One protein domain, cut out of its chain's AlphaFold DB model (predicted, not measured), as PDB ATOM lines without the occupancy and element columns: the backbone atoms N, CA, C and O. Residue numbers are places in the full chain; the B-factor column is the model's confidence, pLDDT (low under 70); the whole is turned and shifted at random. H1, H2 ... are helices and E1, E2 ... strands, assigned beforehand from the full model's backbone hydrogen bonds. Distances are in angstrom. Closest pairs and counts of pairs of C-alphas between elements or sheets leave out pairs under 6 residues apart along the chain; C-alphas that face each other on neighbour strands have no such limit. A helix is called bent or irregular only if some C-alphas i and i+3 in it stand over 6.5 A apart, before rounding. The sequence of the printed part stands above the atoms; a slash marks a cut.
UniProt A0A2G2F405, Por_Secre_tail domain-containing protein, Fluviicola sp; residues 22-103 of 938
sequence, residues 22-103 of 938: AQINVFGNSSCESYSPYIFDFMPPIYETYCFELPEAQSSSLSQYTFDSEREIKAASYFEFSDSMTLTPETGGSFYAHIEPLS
ATOM      1  N   ALA A  22     -22.574   4.684  67.953       59.94
ATOM      2  CA  ALA A  22     -22.407   4.489  66.521       59.94
ATOM      3  C   ALA A  22     -23.798   4.533  65.869       59.94
ATOM      4  O   ALA A  22     -24.703   3.818  66.293       59.94
ATOM      5  N   GLN A  23     -23.966   5.432  64.904       81.50
ATOM      6  CA  GLN A  23     -25.160   5.510  64.081       81.50
ATOM      7  C   GLN A  23     -24.856   4.753  62.799       81.50
ATOM      8  O   GLN A  23     -23.892   5.065  62.097       81.50
ATOM      9  N   ILE A  24     -25.661   3.740  62.512       84.06
ATOM     10  CA  ILE A  24     -25.562   2.977  61.272       84.06
ATOM     11  C   ILE A  24     -26.772   3.347  60.430       84.06
ATOM     12  O   ILE A  24     -27.904   3.178  60.877       84.06
ATOM     13  N   ASN A  25     -26.543   3.839  59.214       85.00
ATOM     14  CA  ASN A  25     -27.618   3.930  58.233       85.00
ATOM     15  C   ASN A  25     -28.100   2.503  57.937       85.00
ATOM     16  O   ASN A  25     -27.321   1.680  57.448       85.00
ATOM     17  N   VAL A  26     -29.357   2.207  58.268       84.00
ATOM     18  CA  VAL A  26     -29.881   0.831  58.231       84.00
ATOM     19  C   VAL A  26     -30.005   0.284  56.813       84.00
ATOM     20  O   VAL A  26     -29.960  -0.925  56.621       84.00
ATOM     21  N   PHE A  27     -30.092   1.170  55.823       78.56
ATOM     22  CA  PHE A  27     -30.156   0.807  54.411       78.56
ATOM     23  C   PHE A  27     -28.765   0.717  53.776       78.56
ATOM     24  O   PHE A  27     -28.568  -0.007  52.812       78.56
ATOM     25  N   GLY A  28     -27.759   1.377  54.357       62.25
ATOM     26  CA  GLY A  28     -26.380   1.350  53.857       62.25
ATOM     27  C   GLY A  28     -25.687  -0.013  53.907       62.25
ATOM     28  O   GLY A  28     -24.657  -0.191  53.264       62.25
ATOM     29  N   ASN A  29     -26.228  -0.957  54.684       54.31
ATOM     30  CA  ASN A  29     -25.629  -2.266  54.951       54.31
ATOM     31  C   ASN A  29     -26.526  -3.448  54.535       54.31
ATOM     32  O   ASN A  29     -26.148  -4.597  54.764       54.31
ATOM     33  N   SER A  30     -27.709  -3.193  53.966       54.59
ATOM     34  CA  SER A  30     -28.596  -4.247  53.467       54.59
ATOM     35  C   SER A  30     -28.079  -4.796  52.137       54.59
ATOM     36  O   SER A  30     -27.703  -4.027  51.251       54.59
ATOM     37  N   SER A  31     -28.069  -6.125  51.989       59.78
ATOM     38  CA  SER A  31     -27.921  -6.765  50.679       59.78
ATOM     39  C   SER A  31     -28.982  -6.209  49.740       59.78
ATOM     40  O   SER A  31     -30.140  -6.073  50.142       59.78
ATOM     41  N   CYS A  32     -28.579  -5.877  48.522       68.19
ATOM     42  CA  CYS A  32     -29.488  -5.339  47.535       68.19
ATOM     43  C   CYS A  32     -30.649  -6.300  47.274       68.19
ATOM     44  O   CYS A  32     -30.464  -7.517  47.267       68.19
ATOM     45  N   GLU A  33     -31.854  -5.766  47.094       67.38
ATOM     46  CA  GLU A  33     -33.010  -6.606  46.809       67.38
ATOM     47  C   GLU A  33     -32.967  -7.031  45.337       67.38
ATOM     48  O   GLU A  33     -33.015  -6.193  44.431       67.38
ATOM     49  N   SER A  34     -32.868  -8.342  45.106       74.56
ATOM     50  CA  SER A  34     -32.883  -8.921  43.765       74.56
ATOM     51  C   SER A  34     -34.289  -9.382  43.376       74.56
ATOM     52  O   SER A  34     -34.926 -10.164  44.087       74.56
ATOM     53  N   TYR A  35     -34.766  -8.944  42.212       76.38
ATOM     54  CA  TYR A  35     -36.146  -9.158  41.779       76.38
ATOM     55  C   TYR A  35     -36.254 -10.105  40.586       76.38
ATOM     56  O   TYR A  35     -35.694  -9.881  39.509       76.38
ATOM     57  N   SER A  36     -37.027 -11.180  40.766       77.56
ATOM     58  CA  SER A  36     -37.392 -12.072  39.664       77.56
ATOM     59  C   SER A  36     -38.426 -11.407  38.744       77.56
ATOM     60  O   SER A  36     -39.166 -10.533  39.208       77.56
ATOM     61  N   PRO A  37     -38.543 -11.839  37.470       76.62
ATOM     62  CA  PRO A  37     -39.573 -11.340  36.557       76.62
ATOM     63  C   PRO A  37     -40.978 -11.363  37.158       76.62
ATOM     64  O   PRO A  37     -41.708 -10.389  37.063       76.62
ATOM     65  N   TYR A  38     -41.308 -12.431  37.888       74.25
ATOM     66  CA  TYR A  38     -42.601 -12.555  38.550       74.25
ATOM     67  C   TYR A  38     -42.850 -11.452  39.586       74.25
ATOM     68  O   TYR A  38     -43.941 -10.906  39.624       74.25
ATOM     69  N   ILE A  39     -41.869 -11.116  40.434       73.88
ATOM     70  CA  ILE A  39     -42.062 -10.103  41.489       73.88
ATOM     71  C   ILE A  39     -42.157  -8.698  40.883       73.88
ATOM     72  O   ILE A  39     -42.936  -7.876  41.364       73.88
ATOM     73  N   PHE A  40     -41.390  -8.439  39.824       78.75
ATOM     74  CA  PHE A  40     -41.355  -7.156  39.126       78.75
ATOM     75  C   PHE A  40     -42.736  -6.731  38.595       78.75
ATOM     76  O   PHE A  40     -43.126  -5.570  38.743       78.75
ATOM     77  N   ASP A  41     -43.516  -7.673  38.062       74.75
ATOM     78  CA  ASP A  41     -44.837  -7.396  37.485       74.75
ATOM     79  C   ASP A  41     -45.842  -6.868  38.531       74.75
ATOM     80  O   ASP A  41     -46.689  -6.030  38.209       74.75
ATOM     81  N   PHE A  42     -45.717  -7.297  39.796       74.44
ATOM     82  CA  PHE A  42     -46.607  -6.911  40.904       74.44
ATOM     83  C   PHE A  42     -46.123  -5.701  41.714       74.44
ATOM     84  O   PHE A  42     -46.759  -5.341  42.710       74.44
ATOM     85  N   MET A  43     -45.016  -5.069  41.324       76.00
ATOM     86  CA  MET A  43     -44.552  -3.854  41.991       76.00
ATOM     87  C   MET A  43     -45.555  -2.704  41.828       76.00
ATOM     88  O   MET A  43     -46.209  -2.588  40.786       76.00
ATOM     89  N   PRO A  44     -45.670  -1.818  42.835       77.56
ATOM     90  CA  PRO A  44     -46.448  -0.597  42.690       77.56
ATOM     91  C   PRO A  44     -45.883   0.284  41.557       77.56
ATOM     92  O   PRO A  44     -44.701   0.182  41.230       77.56
ATOM     93  N   PRO A  45     -46.698   1.187  40.974       81.38
ATOM     94  CA  PRO A  45     -46.261   2.068  39.886       81.38
ATOM     95  C   PRO A  45     -45.024   2.914  40.212       81.38
ATOM     96  O   PRO A  45     -44.227   3.172  39.318       81.38
ATOM     97  N   ILE A  46     -44.861   3.314  41.478       81.56
ATOM     98  CA  ILE A  46     -43.652   3.953  42.009       81.56
ATOM     99  C   ILE A  46     -43.113   3.055  43.121       81.56
ATOM    100  O   ILE A  46     -43.841   2.757  44.073       81.56
ATOM    101  N   TYR A  47     -41.857   2.632  43.003       79.88
ATOM    102  CA  TYR A  47     -41.187   1.762  43.964       79.88
ATOM    103  C   TYR A  47     -39.872   2.386  44.442       79.88
ATOM    104  O   TYR A  47     -39.021   2.742  43.628       79.88
ATOM    105  N   GLU A  48     -39.698   2.510  45.759       78.38
ATOM    106  CA  GLU A  48     -38.484   3.060  46.376       78.38
ATOM    107  C   GLU A  48     -37.708   1.950  47.092       78.38
ATOM    108  O   GLU A  48     -38.267   1.220  47.911       78.38
ATOM    109  N   THR A  49     -36.413   1.836  46.802       77.12
ATOM    110  CA  THR A  49     -35.502   0.887  47.456       77.12
ATOM    111  C   THR A  49     -34.129   1.521  47.693       77.12
ATOM    112  O   THR A  49     -33.806   2.582  47.155       77.12
ATOM    113  N   TYR A  50     -33.290   0.898  48.521       77.62
ATOM    114  CA  TYR A  50     -31.925   1.385  48.724       77.62
ATOM    115  C   TYR A  50     -31.057   1.161  47.485       77.62
ATOM    116  O   TYR A  50     -30.342   2.052  47.027       77.62
ATOM    117  N   CYS A  51     -31.145  -0.031  46.917       79.25
ATOM    118  CA  CYS A  51     -30.529  -0.382  45.657       79.25
ATOM    119  C   CYS A  51     -31.378  -1.481  45.013       79.25
ATOM    120  O   CYS A  51     -32.132  -2.171  45.700       79.25
ATOM    121  N   PHE A  52     -31.299  -1.605  43.695       82.50
ATOM    122  CA  PHE A  52     -32.221  -2.439  42.933       82.50
ATOM    123  C   PHE A  52     -31.459  -3.354  41.979       82.50
ATOM    124  O   PHE A  52     -30.704  -2.856  41.139       82.50
ATOM    125  N   GLU A  53     -31.688  -4.667  42.073       84.62
ATOM    126  CA  GLU A  53     -31.069  -5.645  41.174       84.62
ATOM    127  C   GLU A  53     -32.109  -6.438  40.374       84.62
ATOM    128  O   GLU A  53     -33.097  -6.945  40.914       84.62
ATOM    129  N   LEU A  54     -31.837  -6.624  39.081       81.25
ATOM    130  CA  LEU A  54     -32.563  -7.556  38.211       81.25
ATOM    131  C   LEU A  54     -31.598  -8.646  37.710       81.25
ATOM    132  O   LEU A  54     -31.000  -8.505  36.631       81.25
ATOM    133  N   PRO A  55     -31.382  -9.711  38.510       72.75
ATOM    134  CA  PRO A  55     -30.430 -10.765  38.182       72.75
ATOM    135  C   PRO A  55     -30.930 -11.654  37.034       72.75
ATOM    136  O   PRO A  55     -32.121 -11.726  36.740       72.75
ATOM    137  N   GLU A  56     -30.008 -12.385  36.410       69.06
ATOM    138  CA  GLU A  56     -30.339 -13.397  35.404       69.06
ATOM    139  C   GLU A  56     -31.166 -14.534  36.043       69.06
ATOM    140  O   GLU A  56     -30.850 -15.021  37.132       69.06
ATOM    141  N   ALA A  57     -32.243 -14.966  35.382       59.19
ATOM    142  CA  ALA A  57     -33.009 -16.141  35.782       59.19
ATOM    143  C   ALA A  57     -32.077 -17.359  35.873       59.19
ATOM    144  O   ALA A  57     -31.187 -17.535  35.050       59.19
ATOM    145  N   GLN A  58     -32.301 -18.256  36.841       57.50
ATOM    146  CA  GLN A  58     -31.434 -19.428  37.061       57.50
ATOM    147  C   GLN A  58     -31.413 -20.462  35.906       57.50
ATOM    148  O   GLN A  58     -30.811 -21.529  36.034       57.50
ATOM    149  N   SER A  59     -32.035 -20.164  34.764       55.50
ATOM    150  CA  SER A  59     -31.879 -20.893  33.508       55.50
ATOM    151  C   SER A  59     -31.206 -20.004  32.467       55.50
ATOM    152  O   SER A  59     -31.499 -18.820  32.393       55.50
ATOM    153  N   SER A  60     -30.354 -20.589  31.622       55.03
ATOM    154  CA  SER A  60     -29.570 -19.954  30.544       55.03
ATOM    155  C   SER A  60     -30.407 -19.348  29.393       55.03
ATOM    156  O   SER A  60     -30.075 -19.502  28.216       55.03
ATOM    157  N   SER A  61     -31.544 -18.745  29.712       58.41
ATOM    158  CA  SER A  61     -32.538 -18.140  28.834       58.41
ATOM    159  C   SER A  61     -32.670 -16.663  29.186       58.41
ATOM    160  O   SER A  61     -32.661 -16.324  30.366       58.41
ATOM    161  N   LEU A  62     -32.847 -15.806  28.174       57.47
ATOM    162  CA  LEU A  62     -33.157 -14.384  28.365       57.47
ATOM    163  C   LEU A  62     -34.229 -14.193  29.447       57.47
ATOM    164  O   LEU A  62     -35.299 -14.803  29.378       57.47
ATOM    165  N   SER A  63     -33.935 -13.331  30.418       68.12
ATOM    166  CA  SER A  63     -34.879 -12.969  31.476       68.12
ATOM    167  C   SER A  63     -35.756 -11.835  30.965       68.12
ATOM    168  O   SER A  63     -35.283 -10.709  30.786       68.12
ATOM    169  N   GLN A  64     -37.012 -12.150  30.651       77.25
ATOM    170  CA  GLN A  64     -37.978 -11.182  30.139       77.25
ATOM    171  C   GLN A  64     -38.822 -10.639  31.292       77.25
ATOM    172  O   GLN A  64     -39.519 -11.402  31.952       77.25
ATOM    173  N   TYR A  65     -38.747  -9.328  31.502       81.38
ATOM    174  CA  TYR A  65     -39.517  -8.579  32.492       81.38
ATOM    175  C   TYR A  65     -40.606  -7.797  31.759       81.38
ATOM    176  O   TYR A  65     -40.282  -7.021  30.849       81.38
ATOM    177  N   THR A  66     -41.873  -8.016  32.105       80.56
ATOM    178  CA  THR A  66     -43.003  -7.388  31.416       80.56
ATOM    179  C   THR A  66     -43.737  -6.392  32.307       80.56
ATOM    180  O   THR A  66     -43.574  -6.353  33.516       80.56
ATOM    181  N   PHE A  67     -44.448  -5.444  31.699       80.44
ATOM    182  CA  PHE A  67     -45.251  -4.472  32.440       80.44
ATOM    183  C   PHE A  67     -46.336  -3.891  31.543       80.44
ATOM    184  O   PHE A  67     -46.133  -3.622  30.359       80.44
ATOM    185  N   ASP A  68     -47.511  -3.698  32.117       79.31
ATOM    186  CA  ASP A  68     -48.728  -3.238  31.447       79.31
ATOM    187  C   ASP A  68     -49.010  -1.740  31.664       79.31
ATOM    188  O   ASP A  68     -49.903  -1.176  31.031       79.31
ATOM    189  N   SER A  69     -48.237  -1.093  32.542       81.81
ATOM    190  CA  SER A  69     -48.391   0.293  32.994       81.81
ATOM    191  C   SER A  69     -47.033   0.957  33.264       81.81
ATOM    192  O   SER A  69     -45.995   0.298  33.255       81.81
ATOM    193  N   GLU A  70     -47.016   2.281  33.455       85.19
ATOM    194  CA  GLU A  70     -45.802   3.029  33.815       85.19
ATOM    195  C   GLU A  70     -45.191   2.488  35.120       85.19
ATOM    196  O   GLU A  70     -45.906   2.176  36.079       85.19
ATOM    197  N   ARG A  71     -43.866   2.324  35.121       85.31
ATOM    198  CA  ARG A  71     -43.080   1.818  36.248       85.31
ATOM    199  C   ARG A  71     -41.942   2.790  36.522       85.31
ATOM    200  O   ARG A  71     -41.104   3.017  35.653       85.31
ATOM    201  N   GLU A  72     -41.908   3.339  37.724       88.00
ATOM    202  CA  GLU A  72     -40.852   4.213  38.221       88.00
ATOM    203  C   GLU A  72     -40.156   3.527  39.401       88.00
ATOM    204  O   GLU A  72     -40.788   3.229  40.415       88.00
ATOM    205  N   ILE A  73     -38.856   3.263  39.270       84.25
ATOM    206  CA  ILE A  73     -38.021   2.714  40.336       84.25
ATOM    207  C   ILE A  73     -37.028   3.782  40.787       84.25
ATOM    208  O   ILE A  73     -36.251   4.309  39.988       84.25
ATOM    209  N   LYS A  74     -37.017   4.050  42.089       85.12
ATOM    210  CA  LYS A  74     -36.103   4.986  42.740       85.12
ATOM    211  C   LYS A  74     -35.151   4.212  43.634       85.12
ATOM    212  O   LYS A  74     -35.580   3.602  44.613       85.12
ATOM    213  N   ALA A  75     -33.866   4.218  43.289       81.94
ATOM    214  CA  ALA A  75     -32.831   3.607  44.113       81.94
ATOM    215  C   ALA A  75     -32.018   4.686  44.828       81.94
ATOM    216  O   ALA A  75     -31.519   5.610  44.189       81.94
ATOM    217  N   ALA A  76     -31.815   4.539  46.133       77.75
ATOM    218  CA  ALA A  76     -31.011   5.481  46.913       77.75
ATOM    219  C   ALA A  76     -29.525   5.483  46.532       77.75
ATOM    220  O   ALA A  76     -28.860   6.514  46.646       77.75
ATOM    221  N   SER A  77     -28.996   4.334  46.105       80.31
ATOM    222  CA  SER A  77     -27.569   4.145  45.857       80.31
ATOM    223  C   SER A  77     -27.247   3.774  44.411       80.31
ATOM    224  O   SER A  77     -26.487   4.493  43.767       80.31
ATOM    225  N   TYR A  78     -27.745   2.643  43.904       83.19
ATOM    226  CA  TYR A  78     -27.406   2.155  42.563       83.19
ATOM    227  C   TYR A  78     -28.457   1.186  42.006       83.19
ATOM    228  O   TYR A  78     -29.313   0.686  42.735       83.19
ATOM    229  N   PHE A  79     -28.339   0.914  40.705       85.75
ATOM    230  CA  PHE A  79     -29.046  -0.149  39.995       85.75
ATOM    231  C   PHE A  79     -28.033  -1.140  39.432       85.75
ATOM    232  O   PHE A  79     -27.018  -0.714  38.872       85.75
ATOM    233  N   GLU A  80     -28.331  -2.431  39.519       85.12
ATOM    234  CA  GLU A  80     -27.582  -3.484  38.836       85.12
ATOM    235  C   GLU A  80     -28.511  -4.266  37.900       85.12
ATOM    236  O   GLU A  80     -29.529  -4.828  38.307       85.12
ATOM    237  N   PHE A  81     -28.165  -4.282  36.613       85.19
ATOM    238  CA  PHE A  81     -28.900  -5.007  35.580       85.19
ATOM    239  C   PHE A  81     -27.998  -6.093  35.003       85.19
ATOM    240  O   PHE A  81     -26.851  -5.813  34.652       85.19
ATOM    241  N   SER A  82     -28.511  -7.318  34.876       78.62
ATOM    242  CA  SER A  82     -27.772  -8.397  34.211       78.62
ATOM    243  C   SER A  82     -27.645  -8.161  32.697       78.62
ATOM    244  O   SER A  82     -28.543  -7.614  32.053       78.62
ATOM    245  N   ASP A  83     -26.536  -8.622  32.106       76.31
ATOM    246  CA  ASP A  83     -26.209  -8.426  30.680       76.31
ATOM    247  C   ASP A  83     -27.226  -9.064  29.702       76.31
ATOM    248  O   ASP A  83     -27.262  -8.719  28.519       76.31
ATOM    249  N   SER A  84     -28.049 -10.007  30.171       75.31
ATOM    250  CA  SER A  84     -28.999 -10.813  29.384       75.31
ATOM    251  C   SER A  84     -30.479 -10.472  29.637       75.31
ATOM    252  O   SER A  84     -31.381 -11.214  29.227       75.31
ATOM    253  N   MET A  85     -30.744  -9.337  30.287       77.44
ATOM    254  CA  MET A  85     -32.081  -8.859  30.641       77.44
ATOM    255  C   MET A  85     -32.795  -8.137  29.483       77.44
ATOM    256  O   MET A  85     -32.183  -7.412  28.698       77.44
ATOM    257  N   THR A  86     -34.123  -8.277  29.385       81.69
ATOM    258  CA  THR A  86     -34.965  -7.449  28.497       81.69
ATOM    259  C   THR A  86     -36.219  -6.947  29.218       81.69
ATOM    260  O   THR A  86     -36.987  -7.742  29.753       81.69
ATOM    261  N   LEU A  87     -36.452  -5.629  29.173       82.88
ATOM    262  CA  LEU A  87     -37.667  -4.951  29.653       82.88
ATOM    263  C   LEU A  87     -38.649  -4.766  28.493       82.88
ATOM    264  O   LEU A  87     -38.291  -4.152  27.487       82.88
ATOM    265  N   THR A  88     -39.875  -5.284  28.613       82.88
ATOM    266  CA  THR A  88     -40.876  -5.244  27.533       82.88
ATOM    267  C   THR A  88     -42.235  -4.721  28.022       82.88
ATOM    268  O   THR A  88     -42.903  -5.420  28.778       82.88
ATOM    269  N   PRO A  89     -42.709  -3.548  27.561       80.25
ATOM    270  CA  PRO A  89     -44.077  -3.107  27.834       80.25
ATOM    271  C   PRO A  89     -45.097  -3.929  27.022       80.25
ATOM    272  O   PRO A  89     -44.969  -4.030  25.801       80.25
ATOM    273  N   GLU A  90     -46.129  -4.487  27.665       76.25
ATOM    274  CA  GLU A  90     -47.137  -5.347  27.010       76.25
ATOM    275  C   GLU A  90     -48.255  -4.559  26.308       76.25
ATOM    276  O   GLU A  90     -48.652  -4.904  25.194       76.25
ATOM    277  N   THR A  91     -48.756  -3.484  26.926       74.25
ATOM    278  CA  THR A  91     -49.934  -2.726  26.441       74.25
ATOM    279  C   THR A  91     -49.709  -1.218  26.310       74.25
ATOM    280  O   THR A  91     -50.650  -0.471  26.043       74.25
ATOM    281  N   GLY A  92     -48.456  -0.772  26.429       70.25
ATOM    282  CA  GLY A  92     -48.067   0.638  26.484       70.25
ATOM    283  C   GLY A  92     -47.741   1.061  27.915       70.25
ATOM    284  O   GLY A  92     -48.585   0.998  28.798       70.25
ATOM    285  N   GLY A  93     -46.499   1.484  28.134       71.81
ATOM    286  CA  GLY A  93     -45.960   1.875  29.433       71.81
ATOM    287  C   GLY A  93     -44.483   2.239  29.290       71.81
ATOM    288  O   GLY A  93     -43.825   1.793  28.346       71.81
ATOM    289  N   SER A  94     -43.974   3.060  30.201       81.94
ATOM    290  CA  SER A  94     -42.562   3.452  30.264       81.94
ATOM    291  C   SER A  94     -41.938   2.915  31.546       81.94
ATOM    292  O   SER A  94     -42.605   2.860  32.576       81.94
ATOM    293  N   PHE A  95     -40.663   2.543  31.475       85.81
ATOM    294  CA  PHE A  95     -39.856   2.208  32.643       85.81
ATOM    295  C   PHE A  95     -38.878   3.353  32.916       85.81
ATOM    296  O   PHE A  95     -38.061   3.684  32.052       85.81
ATOM    297  N   TYR A  96     -38.963   3.943  34.103       88.00
ATOM    298  CA  TYR A  96     -38.038   4.953  34.600       88.00
ATOM    299  C   TYR A  96     -37.270   4.372  35.778       88.00
ATOM    300  O   TYR A  96     -37.865   3.882  36.732       88.00
ATOM    301  N   ALA A  97     -35.947   4.428  35.704       86.31
ATOM    302  CA  ALA A  97     -35.067   4.102  36.811       86.31
ATOM    303  C   ALA A  97     -34.097   5.260  37.005       86.31
ATOM    304  O   ALA A  97     -33.382   5.639  36.071       86.31
ATOM    305  N   HIS A  98     -34.069   5.831  38.202       87.31
ATOM    306  CA  HIS A  98     -33.143   6.906  38.535       87.31
ATOM    307  C   HIS A  98     -32.707   6.823  39.990       87.31
ATOM    308  O   HIS A  98     -33.393   6.279  40.854       87.31
ATOM    309  N   ILE A  99     -31.493   7.314  40.231       83.81
ATOM    310  CA  ILE A  99     -30.913   7.334  41.567       83.81
ATOM    311  C   ILE A  99     -31.433   8.588  42.263       83.81
ATOM    312  O   ILE A  99     -31.159   9.703  41.815       83.81
ATOM    313  N   GLU A 100     -32.196   8.398  43.332       80.56
ATOM    314  CA  GLU A 100     -32.789   9.457  44.150       80.56
ATOM    315  C   GLU A 100     -32.712   9.029  45.620       80.56
ATOM    316  O   GLU A 100     -33.003   7.867  45.908       80.56
ATOM    317  N   PRO A 101     -32.314   9.911  46.557       73.12
ATOM    318  CA  PRO A 101     -32.342   9.593  47.982       73.12
ATOM    319  C   PRO A 101     -33.724   9.092  48.416       73.12
ATOM    320  O   PRO A 101     -34.737   9.566  47.904       73.12
ATOM    321  N   LEU A 102     -33.768   8.167  49.382       79.94
ATOM    322  CA  LEU A 102     -35.038   7.724  49.966       79.94
ATOM    323  C   LEU A 102     -35.846   8.924  50.462       79.94
ATOM    324  O   LEU A 102     -35.275   9.889  50.977       79.94
ATOM    325  N   SER A 103     -37.174   8.810  50.393       82.56
ATOM    326  CA  SER A 103     -38.097   9.841  50.879       82.56
ATOM    327  C   SER A 103     -37.823  10.294  52.323       82.56
ATOM    328  O   SER A 103     -38.166  11.416  52.691       82.56
TER     329      SER A 103
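What this domain is: This is residues 22 to 103 of the 938 residues of the protein "Por_Secre_tail domain-containing protein" of Fluviicola sp (UniProt A0A2G2F405). The chain is wound in stacked turns of triangular outline: E2 and E4, each sharply bent, lie side by side along two sides, and E3 beside E5 makes the third. E6 begins a further turn beside E4, H1 covers E3 at the opposite end of the stack, and E1 sticks out as a tail. The 82 printed residues hold E1, H1, E2, E3, E4, E5 and E6 in that order, mostly strand; the sheets E2-E4-E6 and E3-E5 are parallel. The whole is compact, with a radius of gyration of the C-alphas of 13.6 A, yet elongated, spanning 47 by 28 by 18 A.

Where its parts are: E1 is residues 23 to 25, from C-alpha 23 at (-25.160, 5.510, 64.081). H1 is residues 37 to 41. E2, residues 46 to 54, is 16.4 A long and bends by 107 degrees at residue 50. E3 is residues 63 to 67. E4, residues 71 to 81, is 15.8 A long and bends by 124 degrees at residue 77. E5 is residues 85 to 89, and E6 is residues 95 to 99, ending at C-alpha 99 (-30.913, 7.334, 41.567).

How they stand to each other: In the strongly twisted sheet, E4 is the inner strand. Between the neighbour strands E2 and E4, N 47 and O 72 are within hydrogen-bond range at 2.9 A, and between the neighbour strands E4 and E6, N 73 and O 96 are within hydrogen-bond range at 2.8 A. Residues 33 to 34 pair, parallel, with residues 52 to 53 of E2. Between E3 and E5, N 65 and O 86 are within hydrogen-bond range at 2.9 A. The closest C-alphas of H1 and E3, Pro 37 and Tyr 65, are 4.9 A apart. In H1 every O i to N i+4 pair is within hydrogen-bond range. E1 pairs with no named strand.

The domain as a whole: The C-alphas farthest apart, Ala 22 and Thr 91, are 49.2 A apart. The printed part has no cut, and E1 to H1 is a long link. Residues 22, 28 to 33 and 56 to 63 have pLDDT under 70.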